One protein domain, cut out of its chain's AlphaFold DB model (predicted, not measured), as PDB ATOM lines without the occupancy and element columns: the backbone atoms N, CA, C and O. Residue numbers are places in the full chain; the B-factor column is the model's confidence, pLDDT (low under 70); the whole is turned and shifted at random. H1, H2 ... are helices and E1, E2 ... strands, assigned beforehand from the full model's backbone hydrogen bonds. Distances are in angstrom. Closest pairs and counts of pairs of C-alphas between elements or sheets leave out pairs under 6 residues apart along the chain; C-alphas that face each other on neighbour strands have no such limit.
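AT A GLANCE: This is residues 159 to 218 and 258 to 344 of the 1100 residues of an uncharacterized protein of Volvox carteri f. nagariensis (UniProt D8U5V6). Three twisted antiparallel sheets fan out like blades of part of a propeller, with their first strands E1, E5 and E9 on the inside; neighbouring blades are partly face to face. The short helix H1 covers part of the blade E5 to E8, and H2 lies on the way to the last blade. The 147 printed residues hold eleven named strands and two named helices, in the chain order E1 E2 E3 E4 H1 E5 E6 E7 E8 H2 E9 E10 E11. The class is mostly strand; the whole is compact, with a radius of gyration of the C-alphas of 15.0 A and spans of 51 by 37 by 29 A.

HOW THE PARTS SIT: E1, residues 168 to 173, E2, 177 to 182, E3, 186 to 191, and E4, 203 to 208, form a strongly twisted sheet in that order. It is a meander, each strand the antiparallel neighbour of the one before, and each such pair is a hairpin. N 169 and O 181, 2.8 A, N 180 and O 188, 2.9 A, and N 189 and O 205, 2.8 A, are within hydrogen-bond range. E5, residues 260 to 264, E6, 269 to 274, E7, 283 to 290, and E8, 296 to 303, form a second such meander, also strongly twisted, with N 261 and O 273 at 2.9 A, N 272 and O 287 at 2.8 A and N 286 and O 300 at 2.9 A. E9, residues 316 to 320, E10, 326 to 330, and E11, 333 to 337, form the third, with N 319 and O 327 at 2.8 A and N 328 and O 335 at 2.9 A. These sheets belong to a stack of sheets, face to face in turn: the facing parts of the first and second are 9.1 A centre to centre, those of the second and third 10.4 A. The closest C-alphas of E1 and E5 are those of Thr 172 and Ala 263, 5.7 A; of E5 and E9, those of Ala 263 and Val 318, 6.8 A. H1, residues 209 to 214, is on the second sheet at a height of 8.5 A and only grazes the first. H2, residues 306 to 310, is only just not on the third sheet, with 4 pairs of C-alphas within 10 A. Every O i to N i+4 pair is within range in H1; H2 has 0 of 1, but 2 of 2 O i to N i+3 pairs.

IN THESE COORDINATES: E1 begins at C-alpha 168, (165.758, 200.340, 176.670). From first to last C-alpha E4 measures 17.1 A, E7 23.2 A and E8 20.7 A. E11 ends at C-alpha 337, (184.690, 195.082, 191.352).

THE WHOLE: The C-alphas farthest apart, of Ala 198 and Ala 280, are 52.7 A apart. Residues 219 to 257 are not printed; C-alphas 218 and 258 are 15.5 A apart across the cut. The link E3 to E4, 11 residues, is long. Mean pLDDT of the printed part is 76.3; 39 residues are under 70, among them 210 to 218 and 306 to 314.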
ATOM      1  N   CYS A 159     162.949 209.241 174.012       89.94
ATOM      2  CA  CYS A 159     164.118 208.483 173.565       89.94
ATOM      3  C   CYS A 159     165.336 209.425 173.431       89.94
ATOM      4  O   CYS A 159     165.254 210.397 172.671       89.94
ATOM      5  N   PRO A 160     166.465 209.169 174.119       87.44
ATOM      6  CA  PRO A 160     167.650 210.017 174.025       87.44
ATOM      7  C   PRO A 160     168.300 209.920 172.639       87.44
ATOM      8  O   PRO A 160     168.161 208.920 171.935       87.44
ATOM      9  N   GLY A 161     169.010 210.976 172.235       79.19
ATOM     10  CA  GLY A 161     169.700 211.053 170.941       79.19
ATOM     11  C   GLY A 161     168.792 211.263 169.718       79.19
ATOM     12  O   GLY A 161     169.293 211.271 168.599       79.19
ATOM     13  N   GLY A 162     167.470 211.407 169.891       76.94
ATOM     14  CA  GLY A 162     166.512 211.716 168.812       76.94
ATOM     15  C   GLY A 162     166.307 210.617 167.758       76.94
ATOM     16  O   GLY A 162     165.478 210.764 166.863       76.94
ATOM     17  N   SER A 163     167.035 209.503 167.851       67.62
ATOM     18  CA  SER A 163     167.004 208.411 166.880       67.62
ATOM     19  C   SER A 163     165.742 207.552 167.021       67.62
ATOM     20  O   SER A 163     165.580 206.842 168.020       67.62
ATOM     21  N   SER A 164     164.890 207.542 165.992       67.62
ATOM     22  CA  SER A 164     163.765 206.608 165.867       67.62
ATOM     23  C   SER A 164     164.273 205.159 165.857       67.62
ATOM     24  O   SER A 164     164.892 204.725 164.885       67.62
ATOM     25  N   GLY A 165     164.044 204.427 166.950       82.81
ATOM     26  CA  GLY A 165     164.552 203.065 167.160       82.81
ATOM     27  C   GLY A 165     165.413 202.878 168.416       82.81
ATOM     28  O   GLY A 165     165.894 201.770 168.655       82.81
ATOM     29  N   ALA A 166     165.606 203.915 169.242       88.06
ATOM     30  CA  ALA A 166     166.166 203.729 170.580       88.06
ATOM     31  C   ALA A 166     165.226 202.865 171.448       88.06
ATOM     32  O   ALA A 166     164.009 203.073 171.489       88.06
ATOM     33  N   VAL A 167     165.811 201.880 172.125       90.31
ATOM     34  CA  VAL A 167     165.126 200.838 172.903       90.31
ATOM     35  C   VAL A 167     165.836 200.699 174.248       90.31
ATOM     36  O   VAL A 167     167.070 200.658 174.247       90.31
ATOM     37  N   PRO A 168     165.125 200.608 175.385       90.19
ATOM     38  CA  PRO A 168     165.758 200.340 176.670       90.19
ATOM     39  C   PRO A 168     166.272 198.889 176.708       90.19
ATOM     40  O   PRO A 168     165.517 197.949 176.453       90.19
ATOM     41  N   THR A 169     167.559 198.701 177.006       88.94
ATOM     42  CA  THR A 169     168.250 197.394 177.007       88.94
ATOM     43  C   THR A 169     168.571 196.869 178.402       88.94
ATOM     44  O   THR A 169     168.640 195.658 178.588       88.94
ATOM     45  N   SER A 170     168.755 197.757 179.380       87.19
ATOM     46  CA  SER A 170     168.999 197.410 180.783       87.19
ATOM     47  C   SER A 170     168.323 198.422 181.708       87.19
ATOM     48  O   SER A 170     168.110 199.578 181.332       87.19
ATOM     49  N   LEU A 171     167.979 197.979 182.915       90.19
ATOM     50  CA  LEU A 171     167.420 198.794 183.987       90.19
ATOM     51  C   LEU A 171     168.065 198.359 185.306       90.19
ATOM     52  O   LEU A 171     167.979 197.193 185.679       90.19
ATOM     53  N   THR A 172     168.674 199.301 186.019       88.62
ATOM     54  CA  THR A 172     169.179 199.108 187.389       88.62
ATOM     55  C   THR A 172     168.637 200.206 188.306       88.62
ATOM     56  O   THR A 172     168.105 201.211 187.830       88.62
ATOM     57  N   MET A 173     168.725 200.018 189.623       87.94
ATOM     58  CA  MET A 173     168.179 200.946 190.617       87.94
ATOM     59  C   MET A 173     169.086 201.023 191.844       87.94
ATOM     60  O   MET A 173     169.547 199.995 192.334       87.94
ATOM     61  N   SER A 174     169.286 202.235 192.360       86.75
ATOM     62  CA  SER A 174     169.789 202.482 193.714       86.75
ATOM     63  C   SER A 174     168.667 203.041 194.603       86.75
ATOM     64  O   SER A 174     167.577 203.328 194.099       86.75
ATOM     65  N   PRO A 175     168.891 203.251 195.914       80.75
ATOM     66  CA  PRO A 175     167.880 203.838 196.793       80.75
ATOM     67  C   PRO A 175     167.380 205.232 196.377       80.75
ATOM     68  O   PRO A 175     166.339 205.649 196.875       80.75
ATOM     69  N   ALA A 176     168.092 205.964 195.507       82.69
ATOM     70  CA  ALA A 176     167.748 207.340 195.123       82.69
ATOM     71  C   ALA A 176     167.323 207.511 193.651       82.69
ATOM     72  O   ALA A 176     166.458 208.353 193.363       82.69
ATOM     73  N   PHE A 177     167.902 206.733 192.725       88.69
ATOM     74  CA  PHE A 177     167.671 206.885 191.286       88.69
ATOM     75  C   PHE A 177     167.589 205.554 190.519       88.69
ATOM     76  O   PHE A 177     168.165 204.536 190.905       88.69
ATOM     77  N   ALA A 178     166.874 205.583 189.393       90.75
ATOM     78  CA  ALA A 178     166.837 204.506 188.404       90.75
ATOM     79  C   ALA A 178     167.836 204.790 187.279       90.75
ATOM     80  O   ALA A 178     167.975 205.945 186.888       90.75
ATOM     81  N   LEU A 179     168.472 203.775 186.700       91.75
ATOM     82  CA  LEU A 179     169.362 203.924 185.547       91.75
ATOM     83  C   LEU A 179     168.894 203.026 184.399       91.75
ATOM     84  O   LEU A 179     168.951 201.801 184.500       91.75
ATOM     85  N   ILE A 180     168.444 203.651 183.311       93.00
ATOM     86  CA  ILE A 180     168.025 202.986 182.070       93.00
ATOM     87  C   ILE A 180     169.172 203.062 181.065       93.00
ATOM     88  O   ILE A 180     169.645 204.155 180.763       93.00
ATOM     89  N   GLN A 181     169.581 201.923 180.512       92.25
ATOM     90  CA  GLN A 181     170.517 201.850 179.387       92.25
ATOM     91  C   GLN A 181     169.750 201.726 178.065       92.25
ATOM     92  O   GLN A 181     168.716 201.059 178.020       92.25
ATOM     93  N   TRP A 182     170.261 202.325 176.987       91.81
ATOM     94  CA  TRP A 182     169.605 202.359 175.676       91.81
ATOM     95  C   TRP A 182     170.452 201.730 174.558       91.81
ATOM     96  O   TRP A 182     171.677 201.860 174.519       91.81
ATOM     97  N   SER A 183     169.780 201.125 173.574       88.50
ATOM     98  CA  SER A 183     170.364 200.449 172.399       88.50
ATOM     99  C   SER A 183     171.199 201.345 171.466       88.50
ATOM    100  O   SER A 183     171.906 200.845 170.584       88.50
ATOM    101  N   ASN A 184     171.126 202.665 171.650       86.62
ATOM    102  CA  ASN A 184     171.914 203.677 170.947       86.62
ATOM    103  C   ASN A 184     173.089 204.221 171.787       86.62
ATOM    104  O   ASN A 184     173.573 205.319 171.522       86.62
ATOM    105  N   GLY A 185     173.540 203.478 172.806       86.06
ATOM    106  CA  GLY A 185     174.731 203.826 173.589       86.06
ATOM    107  C   GLY A 185     174.545 205.032 174.511       86.06
ATOM    108  O   GLY A 185     175.521 205.689 174.854       86.06
ATOM    109  N   HIS A 186     173.308 205.341 174.898       89.06
ATOM    110  CA  HIS A 186     172.996 206.327 175.932       89.06
ATOM    111  C   HIS A 186     172.592 205.629 177.234       89.06
ATOM    112  O   HIS A 186     172.175 204.468 177.231       89.06
ATOM    113  N   ALA A 187     172.636 206.368 178.338       90.88
ATOM    114  CA  ALA A 187     171.940 206.012 179.566       90.88
ATOM    115  C   ALA A 187     171.173 207.217 180.131       90.88
ATOM    116  O   ALA A 187     171.494 208.372 179.847       90.88
ATOM    117  N   THR A 188     170.129 206.931 180.907       92.56
ATOM    118  CA  THR A 188     169.270 207.919 181.567       92.56
ATOM    119  C   THR A 188     169.154 207.582 183.046       92.56
ATOM    120  O   THR A 188     168.559 206.563 183.400       92.56
ATOM    121  N   ALA A 189     169.692 208.447 183.903       91.81
ATOM    122  CA  ALA A 189     169.449 208.418 185.338       91.81
ATOM    123  C   ALA A 189     168.139 209.162 185.652       91.81
ATOM    124  O   ALA A 189     167.939 210.281 185.188       91.81
ATOM    125  N   VAL A 190     167.239 208.566 186.434       92.25
ATOM    126  CA  VAL A 190     165.967 209.170 186.860       92.25
ATOM    127  C   VAL A 190     165.973 209.315 188.376       92.25
ATOM    128  O   VAL A 190     165.781 208.341 189.104       92.25
ATOM    129  N   HIS A 191     166.202 210.540 188.836       90.12
ATOM    130  CA  HIS A 191     166.265 210.906 190.253       90.12
ATOM    131  C   HIS A 191     164.885 211.105 190.862       90.12
ATOM    132  O   HIS A 191     163.924 211.409 190.156       90.12
ATOM    133  N   GLY A 192     164.810 211.021 192.191       87.19
ATOM    134  CA  GLY A 192     163.588 211.303 192.944       87.19
ATOM    135  C   GLY A 192     162.701 210.079 193.160       87.19
ATOM    136  O   GLY A 192     161.490 210.234 193.310       87.19
ATOM    137  N   LEU A 193     163.273 208.869 193.195       87.19
ATOM    138  CA  LEU A 193     162.525 207.663 193.572       87.19
ATOM    139  C   LEU A 193     162.022 207.724 195.023       87.19
ATOM    140  O   LEU A 193     160.950 207.210 195.326       87.19
ATOM    141  N   GLN A 194     162.775 208.387 195.906       82.81
ATOM    142  CA  GLN A 194     162.460 208.488 197.329       82.81
ATOM    143  C   GLN A 194     161.194 209.318 197.616       82.81
ATOM    144  O   GLN A 194     160.855 210.285 196.919       82.81
ATOM    145  N   GLY A 195     160.525 208.941 198.710       71.38
ATOM    146  CA  GLY A 195     159.329 209.594 199.241       71.38
ATOM    147  C   GLY A 195     158.020 209.235 198.519       71.38
ATOM    148  O   GLY A 195     158.012 208.631 197.450       71.38
ATOM    149  N   GLY A 196     156.895 209.586 199.148       72.88
ATOM    150  CA  GLY A 196     155.548 209.337 198.615       72.88
ATOM    151  C   GLY A 196     155.176 210.232 197.425       72.88
ATOM    152  O   GLY A 196     156.013 210.947 196.878       72.88
ATOM    153  N   ALA A 197     153.893 210.238 197.053       71.25
ATOM    154  CA  ALA A 197     153.386 211.011 195.912       71.25
ATOM    155  C   ALA A 197     153.636 212.534 196.024       71.25
ATOM    156  O   ALA A 197     153.790 213.202 195.008       71.25
ATOM    157  N   ALA A 198     153.735 213.069 197.248       72.44
ATOM    158  CA  ALA A 198     154.045 214.478 197.521       72.44
ATOM    159  C   ALA A 198     155.555 214.814 197.553       72.44
ATOM    160  O   ALA A 198     155.923 215.969 197.752       72.44
ATOM    161  N   ALA A 199     156.446 213.827 197.400       80.19
ATOM    162  CA  ALA A 199     157.891 214.058 197.367       80.19
ATOM    163  C   ALA A 199     158.372 214.497 195.973       80.19
ATOM    164  O   ALA A 199     157.655 214.348 194.986       80.19
ATOM    165  N   SER A 200     159.617 214.986 195.892       82.75
ATOM    166  CA  SER A 200     160.239 215.559 194.687       82.75
ATOM    167  C   SER A 200     159.868 214.835 193.378       82.75
ATOM    168  O   SER A 200     159.921 213.598 193.337       82.75
ATOM    169  N   PRO A 201     159.532 215.580 192.303       87.44
ATOM    170  CA  PRO A 201     159.161 214.991 191.021       87.44
ATOM    171  C   PRO A 201     160.335 214.221 190.411       87.44
ATOM    172  O   PRO A 201     161.498 214.543 190.664       87.44
ATOM    173  N   LEU A 202     160.022 213.224 189.581       90.50
ATOM    174  CA  LEU A 202     161.028 212.415 188.896       90.50
ATOM    175  C   LEU A 202     161.812 213.272 187.888       90.50
ATOM    176  O   LEU A 202     161.217 213.898 187.012       90.50
ATOM    177  N   ARG A 203     163.146 213.298 188.004       90.31
ATOM    178  CA  ARG A 203     164.037 214.140 187.180       90.31
ATOM    179  C   ARG A 203     164.962 213.276 186.311       90.31
ATOM    180  O   ARG A 203     165.865 212.650 186.868       90.31
ATOM    181  N   PRO A 204     164.760 213.219 184.982       92.38
ATOM    182  CA  PRO A 204     165.608 212.448 184.082       92.38
ATOM    183  C   PRO A 204     166.829 213.248 183.595       92.38
ATOM    184  O   PRO A 204     166.683 214.282 182.948       92.38
ATOM    185  N   CYS A 205     168.028 212.718 183.825       89.12
ATOM    186  CA  CYS A 205     169.291 213.179 183.247       89.12
ATOM    187  C   CYS A 205     169.787 212.121 182.251       89.12
ATOM    188  O   CYS A 205     169.973 210.969 182.636       89.12
ATOM    189  N   SER A 206     169.994 212.479 180.978       89.44
ATOM    190  CA  SER A 206     170.473 211.543 179.941       89.44
ATOM    191  C   SER A 206     171.851 211.933 179.420       89.44
ATOM    192  O   SER A 206     172.109 213.114 179.205       89.44
ATOM    193  N   PHE A 207     172.709 210.942 179.184       88.19
ATOM    194  CA  PHE A 207     174.106 211.129 178.790       88.19
ATOM    195  C   PHE A 207     174.574 210.035 177.805       88.19
ATOM    196  O   PHE A 207     174.112 208.891 177.889       88.19
ATOM    197  N   PRO A 208     175.477 210.360 176.860       86.94
ATOM    198  CA  PRO A 208     176.085 209.385 175.959       86.94
ATOM    199  C   PRO A 208     177.174 208.576 176.682       86.94
ATOM    200  O   PRO A 208     178.050 209.131 177.342       86.94
ATOM    201  N   LEU A 209     177.146 207.251 176.540       80.19
ATOM    202  CA  LEU A 209     178.141 206.348 177.132       80.19
ATOM    203  C   LEU A 209     179.417 206.244 176.281       80.19
ATOM    204  O   LEU A 209     180.492 206.009 176.822       80.19
ATOM    205  N   ALA A 210     179.315 206.434 174.962       66.19
ATOM    206  CA  ALA A 210     180.466 206.352 174.059       66.19
ATOM    207  C   ALA A 210     181.520 207.430 174.376       66.19
ATOM    208  O   ALA A 210     182.695 207.116 174.558       66.19
ATOM    209  N   ASP A 211     181.088 208.684 174.530       61.06
ATOM    210  CA  ASP A 211     181.977 209.803 174.864       61.06
ATOM    211  C   ASP A 211     182.535 209.678 176.293       61.06
ATOM    212  O   ASP A 211     183.687 210.022 176.546       61.06
ATOM    213  N   ALA A 212     181.745 209.126 177.221       56.69
ATOM    214  CA  ALA A 212     182.137 208.885 178.610       56.69
ATOM    215  C   ALA A 212     183.331 207.918 178.748       56.69
ATOM    216  O   ALA A 212     184.234 208.165 179.555       56.69
ATOM    217  N   VAL A 213     183.356 206.851 177.939       57.81
ATOM    218  CA  VAL A 213     184.478 205.902 177.860       57.81
ATOM    219  C   VAL A 213     185.675 206.547 177.149       57.81
ATOM    220  O   VAL A 213     186.783 206.564 177.689       57.81
ATOM    221  N   LEU A 214     185.452 207.155 175.976       57.75
ATOM    222  CA  LEU A 214     186.515 207.774 175.171       57.75
ATOM    223  C   LEU A 214     187.236 208.925 175.894       57.75
ATOM    224  O   LEU A 214     188.438 209.086 175.716       57.75
ATOM    225  N   ALA A 215     186.548 209.680 176.755       54.12
ATOM    226  CA  ALA A 215     187.138 210.781 177.523       54.12
ATOM    227  C   ALA A 215     188.219 210.350 178.539       54.12
ATOM    228  O   ALA A 215     188.955 211.201 179.033       54.12
ATOM    229  N   ASN A 216     188.315 209.055 178.864       51.69
ATOM    230  CA  ASN A 216     189.290 208.511 179.821       51.69
ATOM    231  C   ASN A 216     190.216 207.442 179.199       51.69
ATOM    232  O   ASN A 216     191.201 207.039 179.820       51.69
ATOM    233  N   GLY A 217     189.921 206.979 177.981       45.47
ATOM    234  CA  GLY A 217     190.657 205.917 177.296       45.47
ATOM    235  C   GLY A 217     191.913 206.404 176.563       45.47
ATOM    236  O   GLY A 217     191.827 206.984 175.487       45.47
ATOM    237  N   ALA A 218     193.085 206.066 177.105       37.97
ATOM    238  CA  ALA A 218     194.380 206.054 176.413       37.97
ATOM    239  C   ALA A 218     194.850 207.361 175.726       37.97
ATOM    240  O   ALA A 218     195.008 207.427 174.504       37.97
ATOM    241  N   PRO A 258     180.330 199.593 170.946       52.78
ATOM    242  CA  PRO A 258     180.950 199.454 172.259       52.78
ATOM    243  C   PRO A 258     180.019 198.733 173.222       52.78
ATOM    244  O   PRO A 258     178.896 199.177 173.493       52.78
ATOM    245  N   ARG A 259     180.485 197.570 173.688       71.25
ATOM    246  CA  ARG A 259     179.749 196.642 174.550       71.25
ATOM    247  C   ARG A 259     179.751 197.170 175.979       71.25
ATOM    248  O   ARG A 259     180.351 196.595 176.879       71.25
ATOM    249  N   VAL A 260     179.088 198.302 176.170       80.25
ATOM    250  CA  VAL A 260     178.993 198.963 177.465       80.25
ATOM    251  C   VAL A 260     177.962 198.258 178.347       80.25
ATOM    252  O   VAL A 260     176.875 197.914 177.879       80.25
ATOM    253  N   LEU A 261     178.254 198.117 179.638       82.56
ATOM    254  CA  LEU A 261     177.254 197.902 180.691       82.56
ATOM    255  C   LEU A 261     177.252 199.102 181.638       82.56
ATOM    256  O   LEU A 261     178.309 199.670 181.904       82.56
ATOM    257  N   CYS A 262     176.100 199.468 182.199       84.81
ATOM    258  CA  CYS A 262     176.045 200.467 183.269       84.81
ATOM    259  C   CYS A 262     175.129 200.049 184.427       84.81
ATOM    260  O   CYS A 262     174.072 199.456 184.203       84.81
ATOM    261  N   ALA A 263     175.517 200.392 185.657       84.38
ATOM    262  CA  ALA A 263     174.735 200.128 186.865       84.38
ATOM    263  C   ALA A 263     174.864 201.247 187.907       84.38
ATOM    264  O   ALA A 263     175.955 201.769 188.133       84.38
ATOM    265  N   ALA A 264     173.759 201.592 188.570       81.31
ATOM    266  CA  ALA A 264     173.759 202.511 189.710       81.31
ATOM    267  C   ALA A 264     174.516 201.896 190.908       81.31
ATOM    268  O   ALA A 264     174.241 200.754 191.266       81.31
ATOM    269  N   VAL A 265     175.465 202.619 191.510       80.31
ATOM    270  CA  VAL A 265     176.369 202.116 192.572       80.31
ATOM    271  C   VAL A 265     175.899 202.534 193.964       80.31
ATOM    272  O   VAL A 265     175.861 201.710 194.875       80.31
ATOM    273  N   ASP A 266     175.521 203.801 194.125       81.69
ATOM    274  CA  ASP A 266     175.007 204.373 195.372       81.69
ATOM    275  C   ASP A 266     173.897 205.407 195.071       81.69
ATOM    276  O   ASP A 266     173.266 205.367 194.013       81.69
ATOM    277  N   GLU A 267     173.609 206.334 195.988       78.31
ATOM    278  CA  GLU A 267     172.603 207.385 195.771       78.31
ATOM    279  C   GLU A 267     172.996 208.465 194.744       78.31
ATOM    280  O   GLU A 267     172.143 209.246 194.326       78.31
ATOM    281  N   ARG A 268     174.274 208.558 194.357       81.94
ATOM    282  CA  ARG A 268     174.839 209.678 193.580       81.94
ATOM    283  C   ARG A 268     175.712 209.252 192.405       81.94
ATOM    284  O   ARG A 268     176.079 210.106 191.606       81.94
ATOM    285  N   GLN A 269     176.069 207.977 192.295       86.00
ATOM    286  CA  GLN A 269     177.095 207.490 191.380       86.00
ATOM    287  C   GLN A 269     176.625 206.241 190.631       86.00
ATOM    288  O   GLN A 269     175.934 205.384 191.183       86.00
ATOM    289  N   PHE A 270     177.031 206.109 189.370       85.06
ATOM    290  CA  PHE A 270     176.879 204.887 188.579       85.06
ATOM    291  C   PHE A 270     178.219 204.471 187.973       85.06
ATOM    292  O   PHE A 270     179.073 205.309 187.699       85.06
ATOM    293  N   VAL A 271     178.407 203.171 187.759       86.75
ATOM    294  CA  VAL A 271     179.568 202.627 187.054       86.75
ATOM    295  C   VAL A 271     179.189 202.296 185.617       86.75
ATOM    296  O   VAL A 271     178.084 201.824 185.339       86.75
ATOM    297  N   VAL A 272     180.127 202.552 184.718       85.56
ATOM    298  CA  VAL A 272     180.137 202.187 183.307       85.56
ATOM    299  C   VAL A 272     181.288 201.201 183.121       85.56
ATOM    300  O   VAL A 272     182.389 201.440 183.612       85.56
ATOM    301  N   LEU A 273     181.032 200.081 182.453       84.12
ATOM    302  CA  LEU A 273     182.011 199.042 182.137       84.12
ATOM    303  C   LEU A 273     182.121 198.946 180.619       84.12
ATOM    304  O   LEU A 273     181.100 198.742 179.963       84.12
ATOM    305  N   ASP A 274     183.326 199.064 180.073       84.62
ATOM    306  CA  ASP A 274     183.590 198.838 178.654       84.62
ATOM    307  C   ASP A 274     184.154 197.429 178.431       84.62
ATOM    308  O   ASP A 274     185.275 197.113 178.841       84.62
ATOM    309  N   LEU A 275     183.352 196.582 177.779       75.69
ATOM    310  CA  LEU A 275     183.716 195.216 177.410       75.69
ATOM    311  C   LEU A 275     184.367 195.125 176.011       75.69
ATOM    312  O   LEU A 275     184.680 194.017 175.586       75.69
ATOM    313  N   GLU A 276     184.541 196.235 175.274       67.12
ATOM    314  CA  GLU A 276     185.252 196.267 173.976       67.12
ATOM    315  C   GLU A 276     186.741 196.648 174.077       67.12
ATOM    316  O   GLU A 276     187.434 196.700 173.056       67.12
ATOM    317  N   SER A 277     187.269 196.802 175.300       57.62
ATOM    318  CA  SER A 277     188.713 196.718 175.563       57.62
ATOM    319  C   SER A 277     189.299 195.498 174.840       57.62
ATOM    320  O   SER A 277     188.777 194.385 174.943       57.62
ATOM    321  N   SER A 278     190.308 195.743 174.002       53.50
ATOM    322  CA  SER A 278     190.575 194.888 172.840       53.50
ATOM    323  C   SER A 278     190.888 193.436 173.212       53.50
ATOM    324  O   SER A 278     191.529 193.172 174.222       53.50
ATOM    325  N   ALA A 279     190.559 192.476 172.340       50.19
ATOM    326  CA  ALA A 279     190.810 191.043 172.569       50.19
ATOM    327  C   ALA A 279     192.303 190.642 172.736       50.19
ATOM    328  O   ALA A 279     192.607 189.465 172.922       50.19
ATOM    329  N   ALA A 280     193.236 191.600 172.666       54.06
ATOM    330  CA  ALA A 280     194.650 191.441 173.009       54.06
ATOM    331  C   ALA A 280     194.985 191.844 174.467       54.06
ATOM    332  O   ALA A 280     196.118 191.654 174.903       54.06
ATOM    333  N   GLN A 281     194.032 192.411 175.212       57.66
ATOM    334  CA  GLN A 281     194.188 192.928 176.571       57.66
ATOM    335  C   GLN A 281     193.191 192.230 177.499       57.66
ATOM    336  O   GLN A 281     191.987 192.413 177.377       57.66
ATOM    337  N   SER A 282     193.682 191.449 178.463       69.62
ATOM    338  CA  SER A 282     192.880 190.730 179.467       69.62
ATOM    339  C   SER A 282     192.325 191.657 180.561       69.62
ATOM    340  O   SER A 282     192.464 191.377 181.750       69.62
ATOM    341  N   GLN A 283     191.775 192.811 180.175       77.00
ATOM    342  CA  GLN A 283     191.404 193.912 181.064       77.00
ATOM    343  C   GLN A 283     190.085 194.548 180.622       77.00
ATOM    344  O   GLN A 283     189.974 195.013 179.494       77.00
ATOM    345  N   ILE A 284     189.106 194.623 181.525       80.25
ATOM    346  CA  ILE A 284     187.864 195.387 181.342       80.25
ATOM    347  C   ILE A 284     188.075 196.787 181.914       80.25
ATOM    348  O   ILE A 284     188.430 196.929 183.089       80.25
ATOM    349  N   CYS A 285     187.843 197.822 181.113       82.88
ATOM    350  CA  CYS A 285     187.887 199.201 181.589       82.88
ATOM    351  C   CYS A 285     186.593 199.555 182.328       82.88
ATOM    352  O   CYS A 285     185.501 199.150 181.928       82.88
ATOM    353  N   PHE A 286     186.704 200.338 183.399       86.31
ATOM    354  CA  PHE A 286     185.556 200.901 184.100       86.31
ATOM    355  C   PHE A 286     185.723 202.401 184.314       86.31
ATOM    356  O   PHE A 286     186.826 202.893 184.560       86.31
ATOM    357  N   SER A 287     184.610 203.124 184.289       83.62
ATOM    358  CA  SER A 287     184.525 204.508 184.734       83.62
ATOM    359  C   SER A 287     183.346 204.683 185.687       83.62
ATOM    360  O   SER A 287     182.247 204.177 185.481       83.62
ATOM    361  N   LEU A 288     183.595 205.379 186.787       86.12
ATOM    362  CA  LEU A 288     182.610 205.783 187.783       86.12
ATOM    363  C   LEU A 288     182.144 207.191 187.415       86.12
ATOM    364  O   LEU A 288     182.980 208.036 187.098       86.12
ATOM    365  N   HIS A 289     180.846 207.457 187.458       84.88
ATOM    366  CA  HIS A 289     180.232 208.696 186.986       84.88
ATOM    367  C   HIS A 289     179.222 209.244 187.988       84.88
ATOM    368  O   HIS A 289     178.566 208.488 188.701       84.88
ATOM    369  N   ASP A 290     179.076 210.566 188.009       87.00
ATOM    370  CA  ASP A 290     178.056 211.253 188.795       87.00
ATOM    371  C   ASP A 290     176.677 211.088 188.144       87.00
ATOM    372  O   ASP A 290     176.501 211.377 186.962       87.00
ATOM    373  N   ALA A 291     175.683 210.636 188.902       82.75
ATOM    374  CA  ALA A 291     174.343 210.345 188.402       82.75
ATOM    375  C   ALA A 291     173.519 211.596 188.062       82.75
ATOM    376  O   ALA A 291     172.563 211.495 187.292       82.75
ATOM    377  N   GLN A 292     173.843 212.763 188.622       84.19
ATOM    378  CA  GLN A 292     173.168 214.029 188.333       84.19
ATOM    379  C   GLN A 292     173.750 214.702 187.079       84.19
ATOM    380  O   GLN A 292     172.986 215.242 186.278       84.19
ATOM    381  N   PHE A 293     175.074 214.651 186.899       80.94
ATOM    382  CA  PHE A 293     175.804 215.383 185.853       80.94
ATOM    383  C   PHE A 293     176.396 214.506 184.734       80.94
ATOM    384  O   PHE A 293     176.884 215.035 183.740       80.94
ATOM    385  N   GLY A 294     176.397 213.178 184.879       79.44
ATOM    386  CA  GLY A 294     176.957 212.215 183.916       79.44
ATOM    387  C   GLY A 294     178.490 212.209 183.810       79.44
ATOM    388  O   GLY A 294     179.056 211.419 183.055       79.44
ATOM    389  N   CYS A 295     179.195 213.075 184.539       79.75
ATOM    390  CA  CYS A 295     180.631 213.307 184.374       79.75
ATOM    391  C   CYS A 295     181.516 212.294 185.136       79.75
ATOM    392  O   CYS A 295     181.115 211.829 186.208       79.75
ATOM    393  N   PRO A 296     182.725 211.969 184.629       81.38
ATOM    394  CA  PRO A 296     183.600 210.954 185.215       81.38
ATOM    395  C   PRO A 296     184.213 211.374 186.566       81.38
ATOM    396  O   PRO A 296     184.939 212.364 186.706       81.38
ATOM    397  N   LEU A 297     183.939 210.547 187.569       81.00
ATOM    398  CA  LEU A 297     184.396 210.624 188.955       81.00
ATOM    399  C   LEU A 297     185.699 209.849 189.185       81.00
ATOM    400  O   LEU A 297     186.582 210.315 189.908       81.00
ATOM    401  N   SER A 298     185.835 208.683 188.558       82.31
ATOM    402  CA  SER A 298     187.029 207.835 188.609       82.31
ATOM    403  C   SER A 298     187.064 206.923 187.382       82.31
ATOM    404  O   SER A 298     186.043 206.743 186.722       82.31
ATOM    405  N   SER A 299     188.209 206.324 187.081       85.56
ATOM    406  CA  SER A 299     188.321 205.252 186.090       85.56
ATOM    407  C   SER A 299     189.451 204.292 186.450       85.56
ATOM    408  O   SER A 299     190.300 204.594 187.290       85.56
ATOM    409  N   GLY A 300     189.431 203.109 185.846       83.62
ATOM    410  CA  GLY A 300     190.440 202.080 186.045       83.62
ATOM    411  C   GLY A 300     190.234 200.892 185.115       83.62
ATOM    412  O   GLY A 300     189.405 200.919 184.205       83.62
ATOM    413  N   CYS A 301     190.991 199.829 185.358       80.50
ATOM    414  CA  CYS A 301     190.855 198.554 184.668       80.50
ATOM    415  C   CYS A 301     190.805 197.408 185.685       80.50
ATOM    416  O   CYS A 301     191.384 197.498 186.768       80.50
ATOM    417  N   MET A 302     190.084 196.345 185.342       77.62
ATOM    418  CA  MET A 302     190.010 195.095 186.094       77.62
ATOM    419  C   MET A 302     190.529 193.976 185.200       77.62
ATOM    420  O   MET A 302     190.014 193.799 184.098       77.62
ATOM    421  N   GLU A 303     191.524 193.218 185.659       77.06
ATOM    422  CA  GLU A 303     191.989 192.040 184.925       77.06
ATOM    423  C   GLU A 303     190.952 190.916 184.974       77.06
ATOM    424  O   GLU A 303     190.365 190.625 186.018       77.06
ATOM    425  N   VAL A 304     190.694 190.326 183.809       73.44
ATOM    426  CA  VAL A 304     189.661 189.316 183.577       73.44
ATOM    427  C   VAL A 304     190.192 188.300 182.573       73.44
ATOM    428  O   VAL A 304     190.762 188.672 181.546       73.44
ATOM    429  N   ASP A 305     189.997 187.011 182.864       70.94
ATOM    430  CA  ASP A 305     190.493 185.913 182.035       70.94
ATOM    431  C   ASP A 305     190.060 186.063 180.570       70.94
ATOM    432  O   ASP A 305     188.869 186.134 180.264       70.94
ATOM    433  N   ALA A 306     191.034 186.041 179.655       58.09
ATOM    434  CA  ALA A 306     190.850 186.262 178.219       58.09
ATOM    435  C   ALA A 306     189.620 185.585 177.557       58.09
ATOM    436  O   ALA A 306     188.965 186.261 176.758       58.09
ATOM    437  N   PRO A 307     189.230 184.317 177.846       61.06
ATOM    438  CA  PRO A 307     188.006 183.738 177.275       61.06
ATOM    439  C   PRO A 307     186.724 184.536 177.576       61.06
ATOM    440  O   PRO A 307     185.799 184.519 176.763       61.06
ATOM    441  N   LEU A 308     186.657 185.266 178.694       59.78
ATOM    442  CA  LEU A 308     185.474 186.028 179.104       59.78
ATOM    443  C   LEU A 308     185.251 187.299 178.260       59.78
ATOM    444  O   LEU A 308     184.144 187.826 178.229       59.78
ATOM    445  N   LEU A 309     186.246 187.766 177.501       59.03
ATOM    446  CA  LEU A 309     186.070 188.891 176.566       59.03
ATOM    447  C   LEU A 309     185.311 188.486 175.285       59.03
ATOM    448  O   LEU A 309     184.817 189.339 174.553       59.03
ATOM    449  N   SER A 310     185.167 187.180 175.024       62.34
ATOM    450  CA  SER A 310     184.398 186.658 173.880       62.34
ATOM    451  C   SER A 310     182.884 186.575 174.119       62.34
ATOM    452  O   SER A 310     182.124 186.347 173.176       62.34
ATOM    453  N   LEU A 311     182.439 186.759 175.367       65.44
ATOM    454  CA  LEU A 311     181.053 186.558 175.795       65.44
ATOM    455  C   LEU A 311     180.074 187.483 175.072       65.44
ATOM    456  O   LEU A 311     180.401 188.618 174.726       65.44
ATOM    457  N   ASP A 312     178.848 187.016 174.863       66.50
ATOM    458  CA  ASP A 312     177.788 187.866 174.326       66.50
ATOM    459  C   ASP A 312     177.183 188.770 175.415       66.50
ATOM    460  O   ASP A 312     177.189 188.426 176.596       66.50
ATOM    461  N   VAL A 313     176.628 189.926 175.038       62.41
ATOM    462  CA  VAL A 313     176.104 190.921 176.001       62.41
ATOM    463  C   VAL A 313     174.986 190.322 176.866       62.41
ATOM    464  O   VAL A 313     174.875 190.638 178.044       62.41
ATOM    465  N   SER A 314     174.223 189.372 176.318       64.38
ATOM    466  CA  SER A 314     173.209 188.578 177.029       64.38
ATOM    467  C   SER A 314     173.760 187.709 178.179       64.38
ATOM    468  O   SER A 314     173.011 187.311 179.075       64.38
ATOM    469  N   GLN A 315     175.064 187.417 178.181       70.69
ATOM    470  CA  GLN A 315     175.763 186.595 179.176       70.69
ATOM    471  C   GLN A 315     176.436 187.435 180.274       70.69
ATOM    472  O   GLN A 315     176.887 186.880 181.285       70.69
ATOM    473  N   CYS A 316     176.481 188.760 180.102       72.06
ATOM    474  CA  CYS A 316     177.106 189.710 181.016       72.06
ATOM    475  C   CYS A 316     176.034 190.550 181.727       72.06
ATOM    476  O   CYS A 316     175.172 191.146 181.088       72.06
ATOM    477  N   ALA A 317     176.054 190.598 183.060       75.69
ATOM    478  CA  ALA A 317     175.051 191.319 183.847       75.69
ATOM    479  C   ALA A 317     175.622 191.795 185.185       75.69
ATOM    480  O   ALA A 317     176.340 191.049 185.850       75.69
ATOM    481  N   VAL A 318     175.249 192.993 185.636       73.62
ATOM    482  CA  VAL A 318     175.494 193.396 187.029       73.62
ATOM    483  C   VAL A 318     174.461 192.697 187.916       73.62
ATOM    484  O   VAL A 318     173.262 192.805 187.682       73.62
ATOM    485  N   VAL A 319     174.939 191.920 188.889       73.19
ATOM    486  CA  VAL A 319     174.120 191.077 189.781       73.19
ATOM    487  C   VAL A 319     173.701 191.841 191.031       73.19
ATOM    488  O   VAL A 319     172.605 191.647 191.544       73.19
ATOM    489  N   SER A 320     174.598 192.684 191.533       70.81
ATOM    490  CA  SER A 320     174.388 193.549 192.689       70.81
ATOM    491  C   SER A 320     175.380 194.698 192.600       70.81
ATOM    492  O   SER A 320     176.528 194.491 192.209       70.81
ATOM    493  N   SER A 321     174.976 195.883 193.020       69.56
ATOM    494  CA  SER A 321     175.839 197.055 193.124       69.56
ATOM    495  C   SER A 321     175.664 197.706 194.494       69.56
ATOM    496  O   SER A 321     174.606 197.605 195.114       69.56
ATOM    497  N   GLY A 322     176.739 198.301 194.997       67.38
ATOM    498  CA  GLY A 322     176.798 198.935 196.305       67.38
ATOM    499  C   GLY A 322     178.103 199.719 196.467       67.38
ATOM    500  O   GLY A 322     179.030 199.526 195.674       67.38
ATOM    501  N   PRO A 323     178.206 200.581 197.493       62.31
ATOM    502  CA  PRO A 323     179.277 201.577 197.604       62.31
ATOM    503  C   PRO A 323     180.689 200.979 197.717       62.31
ATOM    504  O   PRO A 323     181.646 201.575 197.245       62.31
ATOM    505  N   GLU A 324     180.840 199.788 198.302       73.12
ATOM    506  CA  GLU A 324     182.153 199.141 198.479       73.12
ATOM    507  C   GLU A 324     182.496 198.115 197.383       73.12
ATOM    508  O   GLU A 324     183.656 197.715 197.241       73.12
ATOM    509  N   ALA A 325     181.492 197.626 196.645       74.56
ATOM    510  CA  ALA A 325     181.645 196.546 195.674       74.56
ATOM    511  C   ALA A 325     180.475 196.481 194.679       74.56
ATOM    512  O   ALA A 325     179.305 196.500 195.061       74.56
ATOM    513  N   THR A 326     180.794 196.288 193.398       74.00
ATOM    514  CA  THR A 326     179.830 195.906 192.357       74.00
ATOM    515  C   THR A 326     180.125 194.485 191.878       74.00
ATOM    516  O   THR A 326     181.226 194.189 191.421       74.00
ATOM    517  N   LEU A 327     179.142 193.590 191.991       75.44
ATOM    518  CA  LEU A 327     179.222 192.203 191.539       75.44
ATOM    519  C   LEU A 327     178.773 192.101 190.079       75.44
ATOM    520  O   LEU A 327     177.594 192.283 189.767       75.44
ATOM    521  N   VAL A 328     179.703 191.767 189.189       78.19
ATOM    522  CA  VAL A 328     179.461 191.610 187.751       78.19
ATOM    523  C   VAL A 328     179.531 190.130 187.394       78.19
ATOM    524  O   VAL A 328     180.559 189.487 187.598       78.19
ATOM    525  N   ARG A 329     178.453 189.567 186.844       77.94
ATOM    526  CA  ARG A 329     178.480 188.235 186.236       77.94
ATOM    527  C   ARG A 329     178.952 188.349 184.795       77.94
ATOM    528  O   ARG A 329     178.326 189.059 184.011       77.94
ATOM    529  N   LEU A 330     179.990 187.599 184.449       77.75
ATOM    530  CA  LEU A 330     180.528 187.458 183.101       77.75
ATOM    531  C   LEU A 330     180.505 185.964 182.756       77.75
ATOM    532  O   LEU A 330     181.244 185.173 183.337       77.75
ATOM    533  N   GLY A 331     179.595 185.536 181.877       70.62
ATOM    534  CA  GLY A 331     179.623 184.172 181.319       70.62
ATOM    535  C   GLY A 331     179.308 183.057 182.319       70.62
ATOM    536  O   GLY A 331     179.598 181.893 182.064       70.62
ATOM    537  N   GLY A 332     178.726 183.411 183.467       67.06
ATOM    538  CA  GLY A 332     178.454 182.503 184.584       67.06
ATOM    539  C   GLY A 332     179.418 182.664 185.763       67.06
ATOM    540  O   GLY A 332     179.005 182.411 186.893       67.06
ATOM    541  N   ALA A 333     180.638 183.162 185.542       65.12
ATOM    542  CA  ALA A 333     181.535 183.588 186.617       65.12
ATOM    543  C   ALA A 333     181.041 184.906 187.238       65.12
ATOM    544  O   ALA A 333     180.411 185.712 186.553       65.12
ATOM    545  N   VAL A 334     181.309 185.136 188.528       76.75
ATOM    546  CA  VAL A 334     180.947 186.377 189.238       76.75
ATOM    547  C   VAL A 334     182.216 187.048 189.751       76.75
ATOM    548  O   VAL A 334     182.962 186.459 190.528       76.75
ATOM    549  N   HIS A 335     182.437 188.287 189.323       70.50
ATOM    550  CA  HIS A 335     183.608 189.102 189.629       70.50
ATOM    551  C   HIS A 335     183.211 190.238 190.576       70.50
ATOM    552  O   HIS A 335     182.188 190.894 190.369       70.50
ATOM    553  N   GLY A 336     184.009 190.470 191.619       75.75
ATOM    554  CA  GLY A 336     183.806 191.564 192.568       75.75
ATOM    555  C   GLY A 336     184.656 192.780 192.216       75.75
ATOM    556  O   GLY A 336     185.846 192.807 192.521       75.75
ATOM    557  N   LEU A 337     184.045 193.799 191.613       70.62
ATOM    558  CA  LEU A 337     184.690 195.082 191.352       70.62
ATOM    559  C   LEU A 337     184.626 195.950 192.618       70.62
ATOM    560  O   LEU A 337     183.605 196.583 192.892       70.62
ATOM    561  N   HIS A 338     185.708 195.981 193.396       73.56
ATOM    562  CA  HIS A 338     185.831 196.858 194.565       73.56
ATOM    563  C   HIS A 338     186.078 198.315 194.148       73.56
ATOM    564  O   HIS A 338     187.216 198.763 194.004       73.56
ATOM    565  N   ILE A 339     184.991 199.065 193.967       68.38
ATOM    566  CA  ILE A 339     185.034 200.511 193.752       68.38
ATOM    567  C   ILE A 339     185.207 201.188 195.116       68.38
ATOM    568  O   ILE A 339     184.377 201.017 196.000       68.38
ATOM    569  N   ARG A 340     186.254 202.001 195.295       61.69
ATOM    570  CA  ARG A 340     186.333 202.925 196.438       61.69
ATOM    571  C   ARG A 340     185.564 204.205 196.109       61.69
ATOM    572  O   ARG A 340     186.139 205.144 195.557       61.69
ATOM    573  N   THR A 341     184.271 204.249 196.431       51.91
ATOM    574  CA  THR A 341     183.445 205.460 196.288       51.91
ATOM    575  C   THR A 341     183.834 206.502 197.342       51.91
ATOM    576  O   THR A 341     183.206 206.633 198.393       51.91
ATOM    577  N   HIS A 342     184.893 207.267 197.080       55.72
ATOM    578  CA  HIS A 342     185.175 208.458 197.876       55.72
ATOM    579  C   HIS A 342     184.031 209.482 197.693       55.72
ATOM    580  O   HIS A 342     183.523 209.635 196.576       55.72
ATOM    581  N   PRO A 343     183.610 210.203 198.752       50.47
ATOM    582  CA  PRO A 343     182.583 211.236 198.652       50.47
ATOM    583  C   PRO A 343     183.151 212.460 197.921       50.47
ATOM    584  O   PRO A 343     183.743 213.357 198.521       50.47
ATOM    585  N   ILE A 344     183.012 212.474 196.596       49.75
ATOM    586  CA  ILE A 344     183.634 213.482 195.738       49.75
ATOM    587  C   ILE A 344     182.969 214.848 195.944       49.75
ATOM    588  O   ILE A 344     181.760 215.021 195.808       49.75
TER     589      ILE A 344